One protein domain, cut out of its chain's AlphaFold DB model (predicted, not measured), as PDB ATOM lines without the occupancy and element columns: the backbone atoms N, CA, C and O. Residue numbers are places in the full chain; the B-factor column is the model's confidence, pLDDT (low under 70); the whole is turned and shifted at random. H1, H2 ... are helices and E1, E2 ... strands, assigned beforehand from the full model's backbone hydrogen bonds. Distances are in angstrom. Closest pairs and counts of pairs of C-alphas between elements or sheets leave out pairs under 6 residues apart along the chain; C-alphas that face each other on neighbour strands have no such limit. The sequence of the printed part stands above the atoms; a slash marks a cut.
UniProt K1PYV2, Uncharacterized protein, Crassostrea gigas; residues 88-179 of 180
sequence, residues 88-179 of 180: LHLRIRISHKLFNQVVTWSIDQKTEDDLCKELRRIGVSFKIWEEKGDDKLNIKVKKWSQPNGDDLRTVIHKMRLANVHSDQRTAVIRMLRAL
ATOM      1  N   LEU A  88       0.479  -6.456  16.739       73.38
ATOM      2  CA  LEU A  88      -0.749  -5.691  16.915       73.38
ATOM      3  C   LEU A  88      -0.930  -5.235  18.365       73.38
ATOM      4  O   LEU A  88      -1.081  -4.031  18.602       73.38
ATOM      5  N   HIS A  89      -0.895  -6.151  19.338       72.44
ATOM      6  CA  HIS A  89      -1.086  -5.765  20.737       72.44
ATOM      7  C   HIS A  89       0.076  -4.919  21.252       72.44
ATOM      8  O   HIS A  89      -0.154  -3.984  22.022       72.44
ATOM      9  N   LEU A  90       1.308  -5.175  20.799       73.00
ATOM     10  CA  LEU A  90       2.457  -4.331  21.131       73.00
ATOM     11  C   LEU A  90       2.272  -2.898  20.624       73.00
ATOM     12  O   LEU A  90       2.442  -1.952  21.395       73.00
ATOM     13  N   ARG A  91       1.834  -2.720  19.370       67.56
ATOM     14  CA  ARG A  91       1.519  -1.392  18.821       67.56
ATOM     15  C   ARG A  91       0.439  -0.678  19.629       67.56
ATOM     16  O   ARG A  91       0.606   0.501  19.939       67.56
ATOM     17  N   ILE A  92      -0.634  -1.373  20.010       72.88
ATOM     18  CA  ILE A  92      -1.711  -0.793  20.829       72.88
ATOM     19  C   ILE A  92      -1.174  -0.371  22.201       72.88
ATOM     20  O   ILE A  92      -1.376   0.771  22.611       72.88
ATOM     21  N   ARG A  93      -0.418  -1.243  22.880       75.88
ATOM     22  CA  ARG A  93       0.159  -0.954  24.203       75.88
ATOM     23  C   ARG A  93       1.094   0.250  24.176       75.88
ATOM     24  O   ARG A  93       0.998   1.113  25.046       75.88
ATOM     25  N   ILE A  94       1.978   0.330  23.183       76.56
ATOM     26  CA  ILE A  94       2.911   1.455  23.047       76.56
ATOM     27  C   ILE A  94       2.143   2.746  22.752       76.56
ATOM     28  O   ILE A  94       2.401   3.770  23.382       76.56
ATOM     29  N   SER A  95       1.133   2.680  21.884       75.25
ATOM     30  CA  SER A  95       0.249   3.814  21.590       75.25
ATOM     31  C   SER A  95      -0.467   4.322  22.844       75.25
ATOM     32  O   SER A  95      -0.471   5.524  23.106       75.25
ATOM     33  N   HIS A  96      -1.010   3.420  23.668       78.19
ATOM     34  CA  HIS A  96      -1.626   3.777  24.949       78.19
ATOM     35  C   HIS A  96      -0.629   4.415  25.911       78.19
ATOM     36  O   HIS A  96      -0.965   5.401  26.562       78.19
ATOM     37  N   LYS A  97       0.597   3.888  26.010       80.06
ATOM     38  CA  LYS A  97       1.635   4.458  26.881       80.06
ATOM     39  C   LYS A  97       2.005   5.881  26.467       80.06
ATOM     40  O   LYS A  97       2.030   6.760  27.325       80.06
ATOM     41  N   LEU A  98       2.227   6.113  25.174       79.06
ATOM     42  CA  LEU A  98       2.521   7.446  24.642       79.06
ATOM     43  C   LEU A  98       1.357   8.412  24.877       79.06
ATOM     44  O   LEU A  98       1.567   9.529  25.342       79.06
ATOM     45  N   PHE A  99       0.123   7.973  24.620       82.62
ATOM     46  CA  PHE A  99      -1.059   8.794  24.870       82.62
ATOM     47  C   PHE A  99      -1.208   9.153  26.353       82.62
ATOM     48  O   PHE A  99      -1.398  10.319  26.685       82.62
ATOM     49  N   ASN A 100      -1.042   8.182  27.255       84.06
ATOM     50  CA  ASN A 100      -1.115   8.425  28.696       84.06
ATOM     51  C   ASN A 100      -0.070   9.447  29.159       84.06
ATOM     52  O   ASN A 100      -0.393  10.290  29.987       84.06
ATOM     53  N   GLN A 101       1.142   9.435  28.595       81.31
ATOM     54  CA  GLN A 101       2.140  10.465  28.894       81.31
ATOM     55  C   GLN A 101       1.654  11.869  28.505       81.31
ATOM     56  O   GLN A 101       1.841  12.800  29.284       81.31
ATOM     57  N   VAL A 102       0.998  12.030  27.349       82.62
ATOM     58  CA  VAL A 102       0.401  13.321  26.949       82.62
ATOM     59  C   VAL A 102      -0.683  13.747  27.934       82.62
ATOM     60  O   VAL A 102      -0.717  14.907  28.339       82.62
ATOM     61  N   VAL A 103      -1.554  12.822  28.343       82.62
ATOM     62  CA  VAL A 103      -2.641  13.111  29.291       82.62
ATOM     63  C   VAL A 103      -2.085  13.549  30.644       82.62
ATOM     64  O   VAL A 103      -2.456  14.612  31.135       82.62
ATOM     65  N   THR A 104      -1.165  12.773  31.228       82.19
ATOM     66  CA  THR A 104      -0.515  13.116  32.503       82.19
ATOM     67  C   THR A 104       0.159  14.475  32.413       82.19
ATOM     68  O   THR A 104      -0.011  15.320  33.286       82.19
ATOM     69  N   TRP A 105       0.858  14.729  31.314       80.19
ATOM     70  CA  TRP A 105       1.553  15.987  31.139       80.19
ATOM     71  C   TRP A 105       0.597  17.178  30.950       80.19
ATOM     72  O   TRP A 105       0.855  18.264  31.470       80.19
ATOM     73  N   SER A 106      -0.541  16.975  30.284       82.38
ATOM     74  CA  SER A 106      -1.610  17.980  30.184       82.38
ATOM     75  C   SER A 106      -2.217  18.299  31.548       82.38
ATOM     76  O   SER A 106      -2.492  19.459  31.840       82.38
ATOM     77  N   ILE A 107      -2.365  17.295  32.416       81.75
ATOM     78  CA  ILE A 107      -2.810  17.489  33.803       81.75
ATOM     79  C   ILE A 107      -1.776  18.301  34.598       81.75
ATOM     80  O   ILE A 107      -2.138  19.275  35.258       81.75
ATOM     81  N   ASP A 108      -0.492  17.950  34.500       80.62
ATOM     82  CA  ASP A 108       0.587  18.644  35.218       80.62
ATOM     83  C   ASP A 108       0.716  20.115  34.795       80.62
ATOM     84  O   ASP A 108       1.001  20.989  35.619       80.62
ATOM     85  N   GLN A 109       0.495  20.405  33.509       80.06
ATOM     86  CA  GLN A 109       0.559  21.760  32.955       80.06
ATOM     87  C   GLN A 109      -0.757  22.533  33.024       80.06
ATOM     88  O   GLN A 109      -0.767  23.714  32.678       80.06
ATOM     89  N   LYS A 110      -1.840  21.908  33.498       86.06
ATOM     90  CA  LYS A 110      -3.191  22.487  33.513       86.06
ATOM     91  C   LYS A 110      -3.684  22.895  32.114       86.06
ATOM     92  O   LYS A 110      -4.287  23.954  31.946       86.06
ATOM     93  N   THR A 111      -3.371  22.080  31.105       86.75
ATOM     94  CA  THR A 111      -3.776  22.260  29.696       86.75
ATOM     95  C   THR A 111      -4.798  21.207  29.248       86.75
ATOM     96  O   THR A 111      -4.925  20.898  28.061       86.75
ATOM     97  N   GLU A 112      -5.564  20.639  30.184       89.50
ATOM     98  CA  GLU A 112      -6.536  19.573  29.906       89.50
ATOM     99  C   GLU A 112      -7.631  19.999  28.926       89.50
ATOM    100  O   GLU A 112      -8.058  19.206  28.082       89.50
ATOM    101  N   ASP A 113      -8.072  21.254  29.014       90.00
ATOM    102  CA  ASP A 113      -9.080  21.810  28.114       90.00
ATOM    103  C   ASP A 113      -8.570  21.870  26.672       90.00
ATOM    104  O   ASP A 113      -9.328  21.610  25.735       90.00
ATOM    105  N   ASP A 114      -7.287  22.173  26.481       89.69
ATOM    106  CA  ASP A 114      -6.674  22.247  25.157       89.69
ATOM    107  C   ASP A 114      -6.447  20.849  24.576       89.69
ATOM    108  O   ASP A 114      -6.736  20.624  23.398       89.69
ATOM    109  N   LEU A 115      -6.087  19.870  25.417       90.19
ATOM    110  CA  LEU A 115      -6.099  18.455  25.039       90.19
ATOM    111  C   LEU A 115      -7.500  18.012  24.592       90.19
ATOM    112  O   LEU A 115      -7.656  17.416  23.527       90.19
ATOM    113  N   CYS A 116      -8.540  18.332  25.365       92.44
ATOM    114  CA  CYS A 116      -9.912  17.943  25.037       92.44
ATOM    115  C   CYS A 116     -10.417  18.617  23.751       92.44
ATOM    116  O   CYS A 116     -11.116  17.980  22.956       92.44
ATOM    117  N   LYS A 117     -10.064  19.887  23.513       92.56
ATOM    118  CA  LYS A 117     -10.372  20.593  22.257       92.56
ATOM    119  C   LYS A 117      -9.673  19.943  21.070       92.56
ATOM    120  O   LYS A 117     -10.312  19.729  20.041       92.56
ATOM    121  N   GLU A 118      -8.394  19.614  21.209       91.88
ATOM    122  CA  GLU A 118      -7.612  19.004  20.136       91.88
ATOM    123  C   GLU A 118      -8.119  17.595  19.799       91.88
ATOM    124  O   GLU A 118      -8.282  17.268  18.623       91.88
ATOM    125  N   LEU A 119      -8.460  16.787  20.805       91.75
ATOM    126  CA  LEU A 119      -9.045  15.459  20.596       91.75
ATOM    127  C   LEU A 119     -10.422  15.545  19.927       91.75
ATOM    128  O   LEU A 119     -10.689  14.833  18.958       91.75
ATOM    129  N   ARG A 120     -11.261  16.502  20.342       93.56
ATOM    130  CA  ARG A 120     -12.545  16.766  19.679       93.56
ATOM    131  C   ARG A 120     -12.361  17.209  18.226       93.56
ATOM    132  O   ARG A 120     -13.116  16.766  17.364       93.56
ATOM    133  N   ARG A 121     -11.351  18.038  17.932       94.62
ATOM    134  CA  ARG A 121     -11.022  18.498  16.567       94.62
ATOM    135  C   ARG A 121     -10.719  17.331  15.627       94.62
ATOM    136  O   ARG A 121     -11.070  17.395  14.452       94.62
ATOM    137  N   ILE A 122     -10.065  16.283  16.125       92.44
ATOM    138  CA  ILE A 122      -9.726  15.091  15.333       92.44
ATOM    139  C   ILE A 122     -10.799  13.993  15.385       92.44
ATOM    140  O   ILE A 122     -10.605  12.945  14.775       92.44
ATOM    141  N   GLY A 123     -11.926  14.242  16.062       90.06
ATOM    142  CA  GLY A 123     -13.060  13.321  16.144       90.06
ATOM    143  C   GLY A 123     -12.944  12.244  17.225       90.06
ATOM    144  O   GLY A 123     -13.716  11.294  17.196       90.06
ATOM    145  N   VAL A 124     -12.017  12.381  18.176       89.69
ATOM    146  CA  VAL A 124     -11.828  11.423  19.275       89.69
ATOM    147  C   VAL A 124     -12.615  11.880  20.503       89.69
ATOM    148  O   VAL A 124     -12.430  12.992  21.005       89.69
ATOM    149  N   SER A 125     -13.498  11.013  21.003       86.31
ATOM    150  CA  SER A 125     -14.238  11.259  22.242       86.31
ATOM    151  C   SER A 125     -13.341  10.989  23.444       86.31
ATOM    152  O   SER A 125     -12.928   9.858  23.677       86.31
ATOM    153  N   PHE A 126     -13.073  12.025  24.236       88.94
ATOM    154  CA  PHE A 126     -12.220  11.931  25.413       88.94
ATOM    155  C   PHE A 126     -12.778  12.763  26.565       88.94
ATOM    156  O   PHE A 126     -13.291  13.867  26.354       88.94
ATOM    157  N   LYS A 127     -12.703  12.221  27.783       85.19
ATOM    158  CA  LYS A 127     -13.169  12.870  29.012       85.19
ATOM    159  C   LYS A 127     -12.164  12.663  30.137       85.19
ATOM    160  O   LYS A 127     -11.625  11.569  30.287       85.19
ATOM    161  N   ILE A 128     -11.987  13.701  30.949       85.69
ATOM    162  CA  ILE A 128     -11.278  13.664  32.231       85.69
ATOM    163  C   ILE A 128     -12.298  13.981  33.325       85.69
ATOM    164  O   ILE A 128     -13.127  14.876  33.154       85.69
ATOM    165  N   TRP A 129     -12.257  13.249  34.433       83.69
ATOM    166  CA  TRP A 129     -13.112  13.481  35.595       83.69
ATOM    167  C   TRP A 129     -12.333  13.299  36.897       83.69
ATOM    168  O   TRP A 129     -11.262  12.697  36.924       83.69
ATOM    169  N   GLU A 130     -12.867  13.848  37.985       83.31
ATOM    170  CA  GLU A 130     -12.333  13.649  39.331       83.31
ATOM    171  C   GLU A 130     -13.158  12.589  40.054       83.31
ATOM    172  O   GLU A 130     -14.386  12.664  40.094       83.31
ATOM    173  N   GLU A 131     -12.476  11.637  40.673       78.12
ATOM    174  CA  GLU A 131     -13.075  10.650  41.560       78.12
ATOM    175  C   GLU A 131     -12.418  10.742  42.940       78.12
ATOM    176  O   GLU A 131     -11.269  11.173  43.075       78.12
ATOM    177  N   LYS A 132     -13.146  10.381  43.998       70.62
ATOM    178  CA  LYS A 132     -12.528  10.237  45.320       70.62
ATOM    179  C   LYS A 132     -11.714   8.948  45.314       70.62
ATOM    180  O   LYS A 132     -12.257   7.899  44.994       70.62
ATOM    181  N   GLY A 133     -10.430   9.043  45.644       62.00
ATOM    182  CA  GLY A 133      -9.590   7.864  45.815       62.00
ATOM    183  C   GLY A 133     -10.145   6.951  46.909       62.00
ATOM    184  O   GLY A 133     -10.739   7.429  47.876       62.00
ATOM    185  N   ASP A 134      -9.927   5.648  46.744       61.44
ATOM    186  CA  ASP A 134     -10.383   4.594  47.666       61.44
ATOM    187  C   ASP A 134      -9.611   4.604  49.006       61.44
ATOM    188  O   ASP A 134      -9.960   3.948  49.990       61.44
ATOM    189  N   ASP A 135      -8.559   5.421  49.081       56.94
ATOM    190  CA  ASP A 135      -7.829   5.670  50.308       56.94
ATOM    191  C   ASP A 135      -8.684   6.525  51.254       56.94
ATOM    192  O   ASP A 135      -9.202   7.581  50.884       56.94
ATOM    193  N   LYS A 136      -8.746   6.130  52.534       56.66
ATOM    194  CA  LYS A 136      -9.431   6.820  53.657       56.66
ATOM    195  C   LYS A 136      -9.042   8.302  53.863       56.66
ATOM    196  O   LYS A 136      -9.478   8.932  54.823       56.66
ATOM    197  N   LEU A 137      -8.203   8.850  52.988       58.06
ATOM    198  CA  LEU A 137      -7.645  10.194  52.974       58.06
ATOM    199  C   LEU A 137      -8.442  11.191  52.108       58.06
ATOM    200  O   LEU A 137      -8.069  12.360  52.075       58.06
ATOM    201  N   ASN A 138      -9.541  10.791  51.444       57.25
ATOM    202  CA  ASN A 138     -10.392  11.692  50.633       57.25
ATOM    203  C   ASN A 138      -9.615  12.484  49.555       57.25
ATOM    204  O   ASN A 138     -10.001  13.594  49.178       57.25
ATOM    205  N   ILE A 139      -8.510  11.933  49.052       64.69
ATOM    206  CA  ILE A 139      -7.710  12.590  48.019       64.69
ATOM    207  C   ILE A 139      -8.451  12.447  46.688       64.69
ATOM    208  O   ILE A 139      -8.850  11.349  46.301       64.69
ATOM    209  N   LYS A 140      -8.665  13.565  45.991       71.12
ATOM    210  CA  LYS A 140      -9.257  13.556  44.652       71.12
ATOM    211  C   LYS A 140      -8.231  13.054  43.642       71.12
ATOM    212  O   LYS A 140      -7.144  13.619  43.538       71.12
ATOM    213  N   VAL A 141      -8.597  12.030  42.883       76.25
ATOM    214  CA  VAL A 141      -7.783  11.454  41.812       76.25
ATOM    215  C   VAL A 141      -8.428  11.807  40.479       76.25
ATOM    216  O   VAL A 141      -9.632  11.632  40.297       76.25
ATOM    217  N   LYS A 142      -7.634  12.322  39.537       76.62
ATOM    218  CA  LYS A 142      -8.092  12.529  38.161       76.62
ATOM    219  C   LYS A 142      -8.029  11.207  37.403       76.62
ATOM    220  O   LYS A 142      -6.970  10.589  37.339       76.62
ATOM    221  N   LYS A 143      -9.151  10.814  36.810       81.19
ATOM    222  CA  LYS A 143      -9.273   9.692  35.877       81.19
ATOM    223  C   LYS A 143      -9.618  10.207  34.485       81.19
ATOM    224  O   LYS A 143     -10.098  11.330  34.321       81.19
ATOM    225  N   TRP A 144      -9.357   9.388  33.474       87.00
ATOM    226  CA  TRP A 144      -9.638   9.721  32.084       87.00
ATOM    227  C   TRP A 144     -10.052   8.497  31.276       87.00
ATOM    228  O   TRP A 144      -9.685   7.366  31.592       87.00
ATOM    229  N   SER A 145     -10.806   8.737  30.206       83.69
ATOM    230  CA  SER A 145     -11.265   7.691  29.291       83.69
ATOM    231  C   SER A 145     -10.103   7.133  28.470       83.69
ATOM    232  O   SER A 145      -9.290   7.906  27.957       83.69
ATOM    233  N   GLN A 146     -10.061   5.815  28.272       80.06
ATOM    234  CA  GLN A 146      -9.089   5.184  27.379       80.06
ATOM    235  C   GLN A 146      -9.604   5.144  25.930       80.06
ATOM    236  O   GLN A 146     -10.675   4.592  25.689       80.06
ATOM    237  N   PRO A 147      -8.856   5.685  24.947       76.75
ATOM    238  CA  PRO A 147      -9.216   5.550  23.540       76.75
ATOM    239  C   PRO A 147      -9.061   4.096  23.074       76.75
ATOM    240  O   PRO A 147      -8.145   3.390  23.510       76.75
ATOM    241  N   ASN A 148      -9.923   3.655  22.158       78.25
ATOM    242  CA  ASN A 148      -9.784   2.347  21.515       78.25
ATOM    243  C   ASN A 148      -8.636   2.351  20.475       78.25
ATOM    244  O   ASN A 148      -7.965   3.362  20.260       78.25
ATOM    245  N   GLY A 149      -8.389   1.214  19.819       71.81
ATOM    246  CA  GLY A 149      -7.298   1.089  18.846       71.81
ATOM    247  C   GLY A 149      -7.407   2.034  17.638       71.81
ATOM    248  O   GLY A 149      -6.383   2.531  17.168       71.81
ATOM    249  N   ASP A 150      -8.617   2.311  17.148       77.25
ATOM    250  CA  ASP A 150      -8.856   3.240  16.034       77.25
ATOM    251  C   ASP A 150      -8.690   4.701  16.452       77.25
ATOM    252  O   ASP A 150      -8.073   5.500  15.737       77.25
ATOM    253  N   ASP A 151      -9.166   5.039  17.645       80.38
ATOM    254  CA  ASP A 151      -8.987   6.364  18.221       80.38
ATOM    255  C   ASP A 151      -7.505   6.636  18.482       80.38
ATOM    256  O   ASP A 151      -7.003   7.687  18.094       80.38
ATOM    257  N   LEU A 152      -6.756   5.676  19.036       79.25
ATOM    258  CA  LEU A 152      -5.305   5.787  19.209       79.25
ATOM    259  C   LEU A 152      -4.573   6.014  17.886       79.25
ATOM    260  O   LEU A 152      -3.689   6.870  17.810       79.25
ATOM    261  N   ARG A 153      -4.943   5.272  16.834       79.88
ATOM    262  CA  ARG A 153      -4.398   5.493  15.487       79.88
ATOM    263  C   ARG A 153      -4.669   6.921  15.026       79.88
ATOM    264  O   ARG A 153      -3.762   7.579  14.515       79.88
ATOM    265  N   THR A 154      -5.889   7.403  15.239       81.81
ATOM    266  CA  THR A 154      -6.304   8.765  14.886       81.81
ATOM    267  C   THR A 154      -5.511   9.812  15.665       81.81
ATOM    268  O   THR A 154      -5.026  10.769  15.060       81.81
ATOM    269  N   VAL A 155      -5.306   9.609  16.968       81.00
ATOM    270  CA  VAL A 155      -4.483  10.476  17.820       81.00
ATOM    271  C   VAL A 155      -3.056  10.556  17.288       81.00
ATOM    272  O   VAL A 155      -2.574  11.653  17.024       81.00
ATOM    273  N   ILE A 156      -2.400   9.416  17.056       81.31
ATOM    274  CA  ILE A 156      -1.004   9.381  16.591       81.31
ATOM    275  C   ILE A 156      -0.834  10.103  15.249       81.31
ATOM    276  O   ILE A 156       0.152  10.810  15.055       81.31
ATOM    277  N   HIS A 157      -1.790   9.960  14.329       80.81
ATOM    278  CA  HIS A 157      -1.671  10.540  12.989       80.81
ATOM    279  C   HIS A 157      -2.097  12.008  12.904       80.81
ATOM    280  O   HIS A 157      -1.578  12.746  12.068       80.81
ATOM    281  N   LYS A 158      -3.087  12.432  13.698       84.12
ATOM    282  CA  LYS A 158      -3.771  13.721  13.486       84.12
ATOM    283  C   LYS A 158      -3.606  14.718  14.625       84.12
ATOM    284  O   LYS A 158      -3.857  15.906  14.390       84.12
ATOM    285  N   MET A 159      -3.228  14.276  15.826       84.69
ATOM    286  CA  MET A 159      -3.077  15.159  16.980       84.69
ATOM    287  C   MET A 159      -1.826  16.022  16.830       84.69
ATOM    288  O   MET A 159      -0.732  15.530  16.553       84.69
ATOM    289  N   ARG A 160      -1.970  17.329  17.045       83.06
ATOM    290  CA  ARG A 160      -0.850  18.268  17.051       83.06
ATOM    291  C   ARG A 160      -0.517  18.648  18.484       83.06
ATOM    292  O   ARG A 160      -1.222  19.448  19.088       83.06
ATOM    293  N   LEU A 161       0.616  18.157  18.993       81.44
ATOM    294  CA  LEU A 161       1.101  18.496  20.341       81.44
ATOM    295  C   LEU A 161       1.266  20.011  20.560       81.44
ATOM    296  O   LEU A 161       1.094  20.477  21.677       81.44
ATOM    297  N   ALA A 162       1.529  20.781  19.495       79.44
ATOM    298  CA  ALA A 162       1.586  22.250  19.535       79.44
ATOM    299  C   ALA A 162       0.300  22.897  20.062       79.44
ATOM    300  O   ALA A 162       0.339  23.945  20.694       79.44
ATOM    301  N   ASN A 163      -0.842  22.282  19.749       81.38
ATOM    302  CA  ASN A 163      -2.154  22.808  20.099       81.38
ATOM    303  C   ASN A 163      -2.516  22.511  21.559       81.38
ATOM    304  O   ASN A 163      -3.468  23.088  22.066       81.38
ATOM    305  N   VAL A 164      -1.777  21.605  22.205       79.25
ATOM    306  CA  VAL A 164      -1.979  21.195  23.601       79.25
ATOM    307  C   VAL A 164      -0.917  21.814  24.512       79.25
ATOM    308  O   VAL A 164      -1.191  22.126  25.668       79.25
ATOM    309  N   HIS A 165       0.296  22.021  23.991       70.25
ATOM    310  CA  HIS A 165       1.429  22.539  24.747       70.25
ATOM    311  C   HIS A 165       2.182  23.603  23.944       70.25
ATOM    312  O   HIS A 165       2.683  23.343  22.848       70.25
ATOM    313  N   SER A 166       2.320  24.793  24.531       60.84
ATOM    314  CA  SER A 166       3.023  25.935  23.937       60.84
ATOM    315  C   SER A 166       4.545  25.750  23.854       60.84
ATOM    316  O   SER A 166       5.193  26.416  23.049       60.84
ATOM    317  N   ASP A 167       5.125  24.817  24.620       60.66
ATOM    318  CA  ASP A 167       6.565  24.533  24.627       60.66
ATOM    319  C   ASP A 167       6.886  23.150  24.025       60.66
ATOM    320  O   ASP A 167       7.205  22.178  24.717       60.66
ATOM    321  N   GLN A 168       6.779  23.058  22.696       55.44
ATOM    322  CA  GLN A 168       6.975  21.825  21.916       55.44
ATOM    323  C   GLN A 168       8.368  21.189  22.048       55.44
ATOM    324  O   GLN A 168       8.529  20.004  21.757       55.44
ATOM    325  N   ARG A 169       9.400  21.948  22.433       51.81
ATOM    326  CA  ARG A 169      10.775  21.427  22.512       51.81
ATOM    327  C   ARG A 169      11.014  20.708  23.830       51.81
ATOM    328  O   ARG A 169      11.532  19.593  23.838       51.81
ATOM    329  N   THR A 170      10.581  21.311  24.931       54.81
ATOM    330  CA  THR A 170      10.697  20.718  26.268       54.81
ATOM    331  C   THR A 170       9.836  19.457  26.392       54.81
ATOM    332  O   THR A 170      10.262  18.472  26.992       54.81
ATOM    333  N   ALA A 171       8.674  19.464  25.736       52.25
ATOM    334  CA  ALA A 171       7.743  18.356  25.549       52.25
ATOM    335  C   ALA A 171       8.382  17.044  25.079       52.25
ATOM    336  O   ALA A 171       8.407  16.030  25.776       52.25
ATOM    337  N   VAL A 172       8.920  17.097  23.861       53.06
ATOM    338  CA  VAL A 172       9.438  15.950  23.125       53.06
ATOM    339  C   VAL A 172      10.728  15.470  23.777       53.06
ATOM    340  O   VAL A 172      10.923  14.271  23.939       53.06
ATOM    341  N   ILE A 173      11.574  16.393  24.248       50.06
ATOM    342  CA  ILE A 173      12.807  16.052  24.968       50.06
ATOM    343  C   ILE A 173      12.500  15.332  26.291       50.06
ATOM    344  O   ILE A 173      13.209  14.392  26.642       50.06
ATOM    345  N   ARG A 174      11.449  15.723  27.025       49.53
ATOM    346  CA  ARG A 174      11.041  15.024  28.258       49.53
ATOM    347  C   ARG A 174      10.404  13.668  27.979       49.53
ATOM    348  O   ARG A 174      10.752  12.716  28.670       49.53
ATOM    349  N   MET A 175       9.546  13.557  26.962       51.03
ATOM    350  CA  MET A 175       8.989  12.266  26.538       51.03
ATOM    351  C   MET A 175      10.089  11.276  26.151       51.03
ATOM    352  O   MET A 175      10.090  10.147  26.625       51.03
ATOM    353  N   LEU A 176      11.068  11.716  25.355       42.41
ATOM    354  CA  LEU A 176      12.187  10.871  24.936       42.41
ATOM    355  C   LEU A 176      13.107  10.487  26.105       42.41
ATOM    356  O   LEU A 176      13.597   9.365  26.135       42.41
ATOM    357  N   ARG A 177      13.308  11.372  27.093       39.47
ATOM    358  CA  ARG A 177      14.079  11.058  28.313       39.47
ATOM    359  C   ARG A 177      13.361  10.109  29.270       39.47
ATOM    360  O   ARG A 177      14.034   9.396  29.992       39.47
ATOM    361  N   ALA A 178      12.029  10.101  29.298       39.62
ATOM    362  CA  ALA A 178      11.253   9.174  30.128       39.62
ATOM    363  C   ALA A 178      11.188   7.746  29.548       39.62
ATOM    364  O   ALA A 178      10.643   6.850  30.190       39.62
ATOM    365  N   LEU A 179      11.689   7.554  28.325       36.75
ATOM    366  CA  LEU A 179      11.798   6.263  27.642       36.75
ATOM    367  C   LEU A 179      13.214   5.656  27.728       36.75
ATOM    368  O   LEU A 179      13.422   4.567  27.196       36.75
TER     369      LEU A 179
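Overview. This is residues 88 to 179 of the 180 residues of an uncharacterized protein of Crassostrea gigas (UniProt K1PYV2). One long helix, H1, runs between three shorter ones, with H2 and H3 on one side and H4 loosely placed on the other. A thin two-stranded hairpin, E1 and E2, runs away from the helices and makes much of the length. The printed part has 92 residues in the order H1 H2 E1 E2 H3 H4, mostly helix, with an antiparallel sheet E1 - E2. It is compact, with a radius of gyration of the C-alphas of 13.9 A and spans of 41 by 30 by 28 A.

Arrangement. Start with H1, residues 88 to 109. Its residues 103 to 106 alone touch H2, residues 112 to 121, closest at the C-alphas of Ser 106 and Glu 112, 5.2 A, at a steep tilt of 46 degrees, opposite ways. Next look at the hairpin of E1, residues 128 to 132, and E2, residues 140 to 144: N 129 and O 143 are within hydrogen-bond range at 2.9 A. E2 and H1 are near each other, with 7 pairs of C-alphas within 10 A. H3, residues 149 to 158, touches H1 at residues 92 to 99 alone; the closest C-alphas, of Ile 92 and Gly 149, are 6.2 A apart, and the tilt is steep, 59 degrees, the same way. H4, residues 168 to 177, is close to H1 but not clearly touching: the closest C-alphas, of Gln 101 and Met 175, are 7.5 A apart. H3 and H4 are apart. Every O i to N i+4 pair is within hydrogen-bond range in H1, H2 and H3; in H4, 5 of 6 are.

Along the chain. Find C-alpha 88 at (-0.749, -5.691, 16.915); from there H1 runs 31.8 A. H2 covers 14.1 A, E1 13.6 A, E2 13.1 A and H3 14.2 A. H4 covers 14.4 A, ending at C-alpha 177, (14.079, 11.058, 28.313).

Size, cuts and confidence. The C-alphas farthest apart, of Lys 136 and His 157, are 41.6 A apart. The printed part has no cut, and no link is long. Confidence is under 70 at residue 91, residues 133 to 139 and residues 166 to 179.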